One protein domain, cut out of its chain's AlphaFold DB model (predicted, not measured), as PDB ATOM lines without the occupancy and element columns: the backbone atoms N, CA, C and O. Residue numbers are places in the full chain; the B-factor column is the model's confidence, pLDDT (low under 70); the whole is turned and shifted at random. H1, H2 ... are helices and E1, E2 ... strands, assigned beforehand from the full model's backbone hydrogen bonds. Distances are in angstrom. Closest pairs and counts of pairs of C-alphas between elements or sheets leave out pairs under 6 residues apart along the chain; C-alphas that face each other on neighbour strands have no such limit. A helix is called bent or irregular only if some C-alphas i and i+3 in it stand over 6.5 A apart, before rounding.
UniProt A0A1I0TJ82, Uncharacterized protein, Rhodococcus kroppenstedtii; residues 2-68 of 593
ATOM      1  N   ALA A   2     239.184 290.532 256.328       42.75
ATOM      2  CA  ALA A   2     238.302 289.775 255.431       42.75
ATOM      3  C   ALA A   2     238.087 288.313 255.880       42.75
ATOM      4  O   ALA A   2     236.950 287.870 255.894       42.75
ATOM      5  N   ALA A   3     239.132 287.608 256.339       50.75
ATOM      6  CA  ALA A   3     238.991 286.273 256.942       50.75
ATOM      7  C   ALA A   3     238.117 286.308 258.214       50.75
ATOM      8  O   ALA A   3     237.044 285.731 258.229       50.75
ATOM      9  N   LEU A   4     238.473 287.133 259.211       54.66
ATOM     10  CA  LEU A   4     237.624 287.397 260.390       54.66
ATOM     11  C   LEU A   4     236.172 287.788 260.018       54.66
ATOM     12  O   LEU A   4     235.229 287.272 260.589       54.66
ATOM     13  N   MET A   5     235.952 288.666 259.040       52.25
ATOM     14  CA  MET A   5     234.619 289.087 258.590       52.25
ATOM     15  C   MET A   5     233.836 287.935 257.961       52.25
ATOM     16  O   MET A   5     232.643 287.805 258.222       52.25
ATOM     17  N   ASN A   6     234.503 287.099 257.164       58.53
ATOM     18  CA  ASN A   6     233.908 285.915 256.553       58.53
ATOM     19  C   ASN A   6     233.603 284.827 257.594       58.53
ATOM     20  O   ASN A   6     232.604 284.124 257.446       58.53
ATOM     21  N   ASP A   7     234.423 284.722 258.644       62.78
ATOM     22  CA  ASP A   7     234.399 283.598 259.583       62.78
ATOM     23  C   ASP A   7     233.581 283.876 260.860       62.78
ATOM     24  O   ASP A   7     232.894 282.976 261.338       62.78
ATOM     25  N   VAL A   8     233.596 285.103 261.405       66.38
ATOM     26  CA  VAL A   8     232.908 285.455 262.674       66.38
ATOM     27  C   VAL A   8     231.745 286.448 262.519       66.38
ATOM     28  O   VAL A   8     231.027 286.722 263.481       66.38
ATOM     29  N   GLY A   9     231.492 286.948 261.307       71.00
ATOM     30  CA  GLY A   9     230.333 287.784 260.977       71.00
ATOM     31  C   GLY A   9     230.460 289.276 261.327       71.00
ATOM     32  O   GLY A   9     231.363 289.719 262.042       71.00
ATOM     33  N   ASP A  10     229.514 290.071 260.810       76.62
ATOM     34  CA  ASP A  10     229.553 291.545 260.835       76.62
ATOM     35  C   ASP A  10     229.617 292.153 262.246       76.62
ATOM     36  O   ASP A  10     230.213 293.216 262.440       76.62
ATOM     37  N   GLU A  11     229.011 291.497 263.241       81.12
ATOM     38  CA  GLU A  11     228.957 292.009 264.615       81.12
ATOM     39  C   GLU A  11     230.353 292.121 265.241       81.12
ATOM     40  O   GLU A  11     230.699 293.169 265.795       81.12
ATOM     41  N   PHE A  12     231.159 291.060 265.155       79.62
ATOM     42  CA  PHE A  12     232.502 291.052 265.729       79.62
ATOM     43  C   PHE A  12     233.475 291.878 264.896       79.62
ATOM     44  O   PHE A  12     234.341 292.552 265.458       79.62
ATOM     45  N   ALA A  13     233.296 291.907 263.575       76.06
ATOM     46  CA  ALA A  13     234.117 292.715 262.683       76.06
ATOM     47  C   ALA A  13     234.096 294.208 263.050       76.06
ATOM     48  O   ALA A  13     235.150 294.836 263.120       76.06
ATOM     49  N   GLN A  14     232.923 294.767 263.370       80.50
ATOM     50  CA  GLN A  14     232.787 296.175 263.781       80.50
ATOM     51  C   GLN A  14     233.454 296.500 265.127       80.50
ATOM     52  O   GLN A  14     233.630 297.671 265.462       80.50
ATOM     53  N   ARG A  15     233.809 295.475 265.910       84.69
ATOM     54  CA  ARG A  15     234.423 295.583 267.241       84.69
ATOM     55  C   ARG A  15     235.850 295.039 267.277       84.69
ATOM     56  O   ARG A  15     236.383 294.797 268.361       84.69
ATOM     57  N   SER A  16     236.436 294.816 266.103       82.56
ATOM     58  CA  SER A  16     237.770 294.254 265.940       82.56
ATOM     59  C   SER A  16     238.767 295.332 265.534       82.56
ATOM     60  O   SER A  16     238.511 296.127 264.633       82.56
ATOM     61  N   TYR A  17     239.933 295.312 266.165       78.88
ATOM     62  CA  TYR A  17     241.096 296.116 265.802       78.88
ATOM     63  C   TYR A  17     242.216 295.172 265.385       78.88
ATOM     64  O   TYR A  17     242.429 294.162 266.047       78.88
ATOM     65  N   ILE A  18     242.923 295.475 264.301       76.94
ATOM     66  CA  ILE A  18     243.987 294.618 263.760       76.94
ATOM     67  C   ILE A  18     245.300 295.387 263.792       76.94
ATOM     68  O   ILE A  18     245.306 296.609 263.652       76.94
ATOM     69  N   SER A  19     246.406 294.672 263.978       76.38
ATOM     70  CA  SER A  19     247.737 295.265 264.015       76.38
ATOM     71  C   SER A  19     248.778 294.474 263.222       76.38
ATOM     72  O   SER A  19     248.585 293.309 262.881       76.38
ATOM     73  N   HIS A  20     249.903 295.146 262.974       71.50
ATOM     74  CA  HIS A  20     251.116 294.678 262.311       71.50
ATOM     75  C   HIS A  20     251.974 293.706 263.147       71.50
ATOM     76  O   HIS A  20     253.013 293.263 262.654       71.50
ATOM     77  N   GLY A  21     251.557 293.394 264.385       76.19
ATOM     78  CA  GLY A  21     252.115 292.369 265.284       76.19
ATOM     79  C   GLY A  21     252.149 290.977 264.679       76.19
ATOM     80  O   GLY A  21     252.268 290.839 263.478       76.19
ATOM     81  N   HIS A  22     251.962 289.902 265.433       75.62
ATOM     82  CA  HIS A  22     251.787 288.557 264.851       75.62
ATOM     83  C   HIS A  22     250.384 288.346 264.242       75.62
ATOM     84  O   HIS A  22     249.661 287.445 264.655       75.62
ATOM     85  N   ALA A  23     249.969 289.220 263.313       75.94
ATOM     86  CA  ALA A  23     248.619 289.279 262.748       75.94
ATOM     87  C   ALA A  23     247.544 289.363 263.850       75.94
ATOM     88  O   ALA A  23     246.476 288.758 263.770       75.94
ATOM     89  N   CYS A  24     247.858 290.110 264.914       78.12
ATOM     90  CA  CYS A  24     247.035 290.192 266.110       78.12
ATOM     91  C   CYS A  24     245.720 290.922 265.824       78.12
ATOM     92  O   CYS A  24     245.705 291.976 265.177       78.12
ATOM     93  N   ALA A  25     244.634 290.401 266.391       82.25
ATOM     94  CA  ALA A  25     243.348 291.074 266.451       82.25
ATOM     95  C   ALA A  25     242.917 291.251 267.911       82.25
ATOM     96  O   ALA A  25     243.023 290.329 268.716       82.25
ATOM     97  N   VAL A  26     242.407 292.435 268.243       86.06
ATOM     98  CA  VAL A  26     241.751 292.723 269.521       86.06
ATOM     99  C   VAL A  26     240.262 292.835 269.253       86.06
ATOM    100  O   VAL A  26     239.833 293.734 268.530       86.06
ATOM    101  N   VAL A  27     239.476 291.932 269.837       88.19
ATOM    102  CA  VAL A  27     238.023 291.879 269.643       88.19
ATOM    103  C   VAL A  27     237.320 292.256 270.941       88.19
ATOM    104  O   VAL A  27     237.480 291.597 271.968       88.19
ATOM    105  N   SER A  28     236.516 293.320 270.908       89.62
ATOM    106  CA  SER A  28     235.699 293.700 272.061       89.62
ATOM    107  C   SER A  28     234.447 292.823 272.145       89.62
ATOM    108  O   SER A  28     233.535 292.919 271.321       89.62
ATOM    109  N   CYS A  29     234.409 291.970 273.168       90.38
ATOM    110  CA  CYS A  29     233.297 291.065 273.450       90.38
ATOM    111  C   CYS A  29     232.349 291.671 274.492       90.38
ATOM    112  O   CYS A  29     232.791 292.328 275.436       90.38
ATOM    113  N   SER A  30     231.042 291.431 274.353       89.94
ATOM    114  CA  SER A  30     230.038 291.996 275.269       89.94
ATOM    115  C   SER A  30     230.061 291.323 276.645       89.94
ATOM    116  O   SER A  30     229.658 291.916 277.645       89.94
ATOM    117  N   ASN A  31     230.470 290.055 276.687       90.31
ATOM    118  CA  ASN A  31     230.528 289.214 277.876       90.31
ATOM    119  C   ASN A  31     231.526 288.056 277.663       90.31
ATOM    120  O   ASN A  31     232.052 287.871 276.567       90.31
ATOM    121  N   LEU A  32     231.778 287.279 278.720       89.12
ATOM    122  CA  LEU A  32     232.712 286.148 278.682       89.12
ATOM    123  C   LEU A  32     232.259 285.031 277.728       89.12
ATOM    124  O   LEU A  32     233.095 284.471 277.034       89.12
ATOM    125  N   ALA A  33     230.956 284.748 277.640       91.81
ATOM    126  CA  ALA A  33     230.445 283.692 276.766       91.81
ATOM    127  C   ALA A  33     230.676 284.011 275.275       91.81
ATOM    128  O   ALA A  33     230.974 283.111 274.496       91.81
ATOM    129  N   ASP A  34     230.594 285.289 274.881       91.12
ATOM    130  CA  ASP A  34     230.960 285.733 273.529       91.12
ATOM    131  C   ASP A  34     232.445 285.472 273.240       91.12
ATOM    132  O   ASP A  34     232.788 284.996 272.158       91.12
ATOM    133  N   ALA A  35     233.317 285.758 274.211       90.50
ATOM    134  CA  ALA A  35     234.754 285.549 274.075       90.50
ATOM    135  C   ALA A  35     235.114 284.055 274.017       90.50
ATOM    136  O   ALA A  35     235.880 283.643 273.153       90.50
ATOM    137  N   GLU A  36     234.520 283.229 274.883       91.19
ATOM    138  CA  GLU A  36     234.695 281.771 274.875       91.19
ATOM    139  C   GLU A  36     234.209 281.150 273.562       91.19
ATOM    140  O   GLU A  36     234.866 280.263 273.016       91.19
ATOM    141  N   ARG A  37     233.090 281.644 273.016       90.25
ATOM    142  CA  ARG A  37     232.600 281.233 271.695       90.25
ATOM    143  C   ARG A  37     233.609 281.563 270.599       90.25
ATOM    144  O   ARG A  37     233.941 280.678 269.820       90.25
ATOM    145  N   LEU A  38     234.128 282.793 270.566       88.62
ATOM    146  CA  LEU A  38     235.145 283.198 269.589       88.62
ATOM    147  C   LEU A  38     236.417 282.357 269.697       88.62
ATOM    148  O   LEU A  38     236.924 281.900 268.680       88.62
ATOM    149  N   VAL A  39     236.920 282.122 270.911       88.88
ATOM    150  CA  VAL A  39     238.097 281.268 271.137       88.88
ATOM    151  C   VAL A  39     237.821 279.837 270.685       88.88
ATOM    152  O   VAL A  39     238.672 279.221 270.057       88.88
ATOM    153  N   SER A  40     236.629 279.306 270.949       88.88
ATOM    154  CA  SER A  40     236.238 277.970 270.497       88.88
ATOM    155  C   SER A  40     236.142 277.872 268.968       88.88
ATOM    156  O   SER A  40     236.527 276.851 268.404       88.88
ATOM    157  N   GLU A  41     235.593 278.887 268.299       87.31
ATOM    158  CA  GLU A  41     235.426 278.918 266.839       87.31
ATOM    159  C   GLU A  41     236.760 279.155 266.115       87.31
ATOM    160  O   GLU A  41     237.054 278.491 265.119       87.31
ATOM    161  N   LEU A  42     237.587 280.069 266.630       84.62
ATOM    162  CA  LEU A  42     238.852 280.471 266.018       84.62
ATOM    163  C   LEU A  42     240.052 279.655 266.495       84.62
ATOM    164  O   LEU A  42     241.076 279.671 265.824       84.62
ATOM    165  N   GLY A  43     239.947 278.943 267.618       84.00
ATOM    166  CA  GLY A  43     241.044 278.229 268.278       84.00
ATOM    167  C   GLY A  43     241.954 277.425 267.342       84.00
ATOM    168  O   GLY A  43     243.166 277.579 267.444       84.00
ATOM    169  N   PRO A  44     241.424 276.649 266.373       83.31
ATOM    170  CA  PRO A  44     242.249 275.921 265.401       83.31
ATOM    171  C   PRO A  44     243.155 276.795 264.516       83.31
ATOM    172  O   PRO A  44     244.095 276.277 263.917       83.31
ATOM    173  N   TYR A  45     242.864 278.091 264.408       79.44
ATOM    174  CA  TYR A  45     243.572 279.070 263.580       79.44
ATOM    175  C   TYR A  45     244.400 280.068 264.402       79.44
ATOM    176  O   TYR A  45     245.133 280.875 263.829       79.44
ATOM    177  N   LEU A  46     244.281 280.053 265.733       81.94
ATOM    178  CA  LEU A  46     245.011 280.960 266.613       81.94
ATOM    179  C   LEU A  46     246.338 280.326 267.030       81.94
ATOM    180  O   LEU A  46     246.369 279.220 267.559       81.94
ATOM    181  N   ALA A  47     247.437 281.065 266.867       80.62
ATOM    182  CA  ALA A  47     248.714 280.682 267.468       80.62
ATOM    183  C   ALA A  47     248.654 280.794 269.002       80.62
ATOM    184  O   ALA A  47     249.230 279.991 269.718       80.62
ATOM    185  N   GLY A  48     247.933 281.783 269.523       87.62
ATOM    186  CA  GLY A  48     247.691 281.966 270.948       87.62
ATOM    187  C   GLY A  48     246.651 283.054 271.165       87.62
ATOM    188  O   GLY A  48     246.288 283.766 270.225       87.62
ATOM    189  N   HIS A  49     246.158 283.186 272.392       89.31
ATOM    190  CA  HIS A  49     245.162 284.202 272.722       89.31
ATOM    191  C   HIS A  49     245.259 284.664 274.174       89.31
ATOM    192  O   HIS A  49     245.790 283.962 275.034       89.31
ATOM    193  N   GLU A  50     244.693 285.839 274.441       90.69
ATOM    194  CA  GLU A  50     244.475 286.358 275.786       90.69
ATOM    195  C   GLU A  50     243.037 286.828 275.948       90.69
ATOM    196  O   GLU A  50     242.458 287.438 275.050       90.69
ATOM    197  N   LEU A  51     242.483 286.587 277.129       91.75
ATOM    198  CA  LEU A  51     241.221 287.152 277.566       91.75
ATOM    199  C   LEU A  51     241.520 288.227 278.600       91.75
ATOM    200  O   LEU A  51     242.162 287.959 279.614       91.75
ATOM    201  N   TRP A  52     241.046 289.445 278.335       91.06
ATOM    202  CA  TRP A  52     241.244 290.608 279.198       91.06
ATOM    203  C   TRP A  52     239.916 291.036 279.820       91.06
ATOM    204  O   TRP A  52     239.177 291.831 279.227       91.06
ATOM    205  N   PRO A  53     239.571 290.538 281.019       90.56
ATOM    206  CA  PRO A  53     238.387 291.010 281.711       90.56
ATOM    207  C   PRO A  53     238.531 292.499 282.016       90.56
ATOM    208  O   PRO A  53     239.515 292.942 282.611       90.56
ATOM    209  N   TYR A  54     237.533 293.286 281.624       88.44
ATOM    210  CA  TYR A  54     237.465 294.698 281.973       88.44
ATOM    211  C   TYR A  54     236.126 295.012 282.640       88.44
ATOM    212  O   TYR A  54     235.071 294.499 282.266       88.44
ATOM    213  N   ARG A  55     236.154 295.863 283.667       87.50
ATOM    214  CA  ARG A  55     234.973 296.286 284.422       87.50
ATOM    215  C   ARG A  55     235.057 297.783 284.671       87.50
ATOM    216  O   ARG A  55     236.064 298.270 285.164       87.50
ATOM    217  N   GLN A  56     233.993 298.515 284.327       88.06
ATOM    218  CA  GLN A  56     233.910 299.974 284.530       88.06
ATOM    219  C   GLN A  56     235.097 300.748 283.914       88.06
ATOM    220  O   GLN A  56     235.589 301.711 284.493       88.06
ATOM    221  N   GLY A  57     235.565 300.314 282.738       83.88
ATOM    222  CA  GLY A  57     236.697 300.937 282.039       83.88
ATOM    223  C   GLY A  57     238.078 300.584 282.602       83.88
ATOM    224  O   GLY A  57     239.068 301.135 282.136       83.88
ATOM    225  N   VAL A  58     238.161 299.668 283.573       86.50
ATOM    226  CA  VAL A  58     239.423 299.197 284.160       86.50
ATOM    227  C   VAL A  58     239.662 297.746 283.764       86.50
ATOM    228  O   VAL A  58     238.784 296.902 283.943       86.50
ATOM    229  N   MET A  59     240.851 297.457 283.239       86.50
ATOM    230  CA  MET A  59     241.308 296.096 282.968       86.50
ATOM    231  C   MET A  59     241.736 295.409 284.269       86.50
ATOM    232  O   MET A  59     242.479 295.982 285.067       86.50
ATOM    233  N   LEU A  60     241.278 294.177 284.480       88.38
ATOM    234  CA  LEU A  60     241.567 293.375 285.666       88.38
ATOM    235  C   LEU A  60     242.779 292.480 285.385       88.38
ATOM    236  O   LEU A  60     242.637 291.343 284.946       88.38
ATOM    237  N   ALA A  61     243.985 293.010 285.604       82.50
ATOM    238  CA  ALA A  61     245.234 292.329 285.241       82.50
ATOM    239  C   ALA A  61     245.432 290.955 285.920       82.50
ATOM    240  O   ALA A  61     246.101 290.091 285.360       82.50
ATOM    241  N   GLU A  62     244.853 290.752 287.108       83.88
ATOM    242  CA  GLU A  62     244.917 289.484 287.854       83.88
ATOM    243  C   GLU A  62     244.050 288.377 287.233       83.88
ATOM    244  O   GLU A  62     244.325 287.199 287.449       83.88
ATOM    245  N   ASP A  63     243.056 288.751 286.422       85.56
ATOM    246  CA  ASP A  63     242.093 287.832 285.807       85.56
ATOM    247  C   ASP A  63     242.436 287.518 284.336       85.56
ATOM    248  O   ASP A  63     241.625 286.929 283.618       85.56
ATOM    249  N   ILE A  64     243.616 287.932 283.856       88.25
ATOM    250  CA  ILE A  64     244.042 287.664 282.478       88.25
ATOM    251  C   ILE A  64     244.327 286.170 282.316       88.25
ATOM    252  O   ILE A  64     245.234 285.619 282.944       88.25
ATOM    253  N   VAL A  65     243.574 285.533 281.422       88.25
ATOM    254  CA  VAL A  65     243.793 284.147 280.992       88.25
ATOM    255  C   VAL A  65     244.469 284.180 279.634       88.25
ATOM    256  O   VAL A  65     244.077 284.970 278.777       88.25
ATOM    257  N   PHE A  66     245.475 283.337 279.428       90.44
ATOM    258  CA  PHE A  66     246.160 283.252 278.148       90.44
ATOM    259  C   PHE A  66     246.536 281.819 277.794       90.44
ATOM    260  O   PHE A  66     246.855 281.013 278.671       90.44
ATOM    261  N   GLU A  67     246.532 281.535 276.499       88.56
ATOM    262  CA  GLU A  67     247.046 280.304 275.913       88.56
ATOM    263  C   GLU A  67     248.230 280.652 275.011       88.56
ATOM    264  O   GLU A  67     248.125 281.504 274.123       88.56
ATOM    265  N   LEU A  68     249.374 280.022 275.286       84.75
ATOM    266  CA  LEU A  68     250.590 280.209 274.504       84.75
ATOM    267  C   LEU A  68     250.628 279.225 273.331       84.75
ATOM    268  O   LEU A  68     250.249 278.066 273.518       84.75
TER     269      LEU A  68
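Overview. This is residues 2 to 68 of the 593 residues of an uncharacterized protein of Rhodococcus kroppenstedtii (UniProt A0A1I0TJ82). Two small two-stranded hairpins, E1 with E2 and E3 with E4, come near each other through E2 and E3, with the longest helix, H3, alongside E3. The short helices H1 and H2 lie toward one end of the longest axis, and the link between E3 and E4 reaches to the other end and folds back on itself. The printed part has 67 residues, with three named helices and four named strands in the order H1, H2, E1, E2, H3, E3, E4; both sheets are antiparallel, and the class is mixed, helices and strands. The whole is compact and rounded, with a radius of gyration of the C-alphas of 11.9 A and spans of 32 by 25 by 23 A.

Arrangement. E3, residues 49 to 51, and E4, residues 65 to 67, form an antiparallel hairpin with directions 171 degrees apart; N 51 and O 65 are within hydrogen-bond range at 2.8 A, as are N 67 and O 49 at 2.9 A. H3, residues 32 to 45, has its closest C-alpha pair with E3 at Ala 35 and Leu 51, 7.5 A apart, while H3 and E4 are apart. E2, residues 25 to 27, is near E3. E2 forms the other antiparallel hairpin with E1, residues 16 to 18, at 164 degrees; N 17 and O 26 are 2.8 A apart, within hydrogen-bond range. H2, residues 10 to 13, comes closest to E2 at the C-alphas of Phe 12 and Val 27, 6.8 A apart. H1, residues 2 to 8, and H2 only just touch, only at the corner by their link, with 3 pairs of C-alphas within 8 A; the closest are those of Met 5 and Ala 13, 5.5 A apart. H1 and H3 are close but not clearly touching: their closest C-alphas, Val 8 and Leu 38, are 7.6 A apart, and they run opposite ways at a steep tilt of 53 degrees. In H1 every O i to N i+4 pair is within hydrogen-bond range, in H3 8 of 10 are, and H2 is too short for such a pair.

Along the chain. H1 begins at C-alpha 2, (238.302, 289.775, 255.431), and is 10.0 A long. H3 runs 19.9 A from C-alpha 32 at (232.712, 286.148, 278.682); it is irregular, with C-alphas 41 and 44 7.6 A apart. E4 ends at C-alpha 67, (247.046, 280.304, 275.913).

Size, cuts and confidence. The C-alphas farthest apart, those of Asn 6 and Glu 62, are 33.4 A apart. The printed part has no cut. The link from E3 to E4, residues 52 to 64, is long; within it residues 54 to 55 pair antiparallel with residues 58 to 59. The mean pLDDT of the printed part is 81.8, and residues 2 to 8 are under 70.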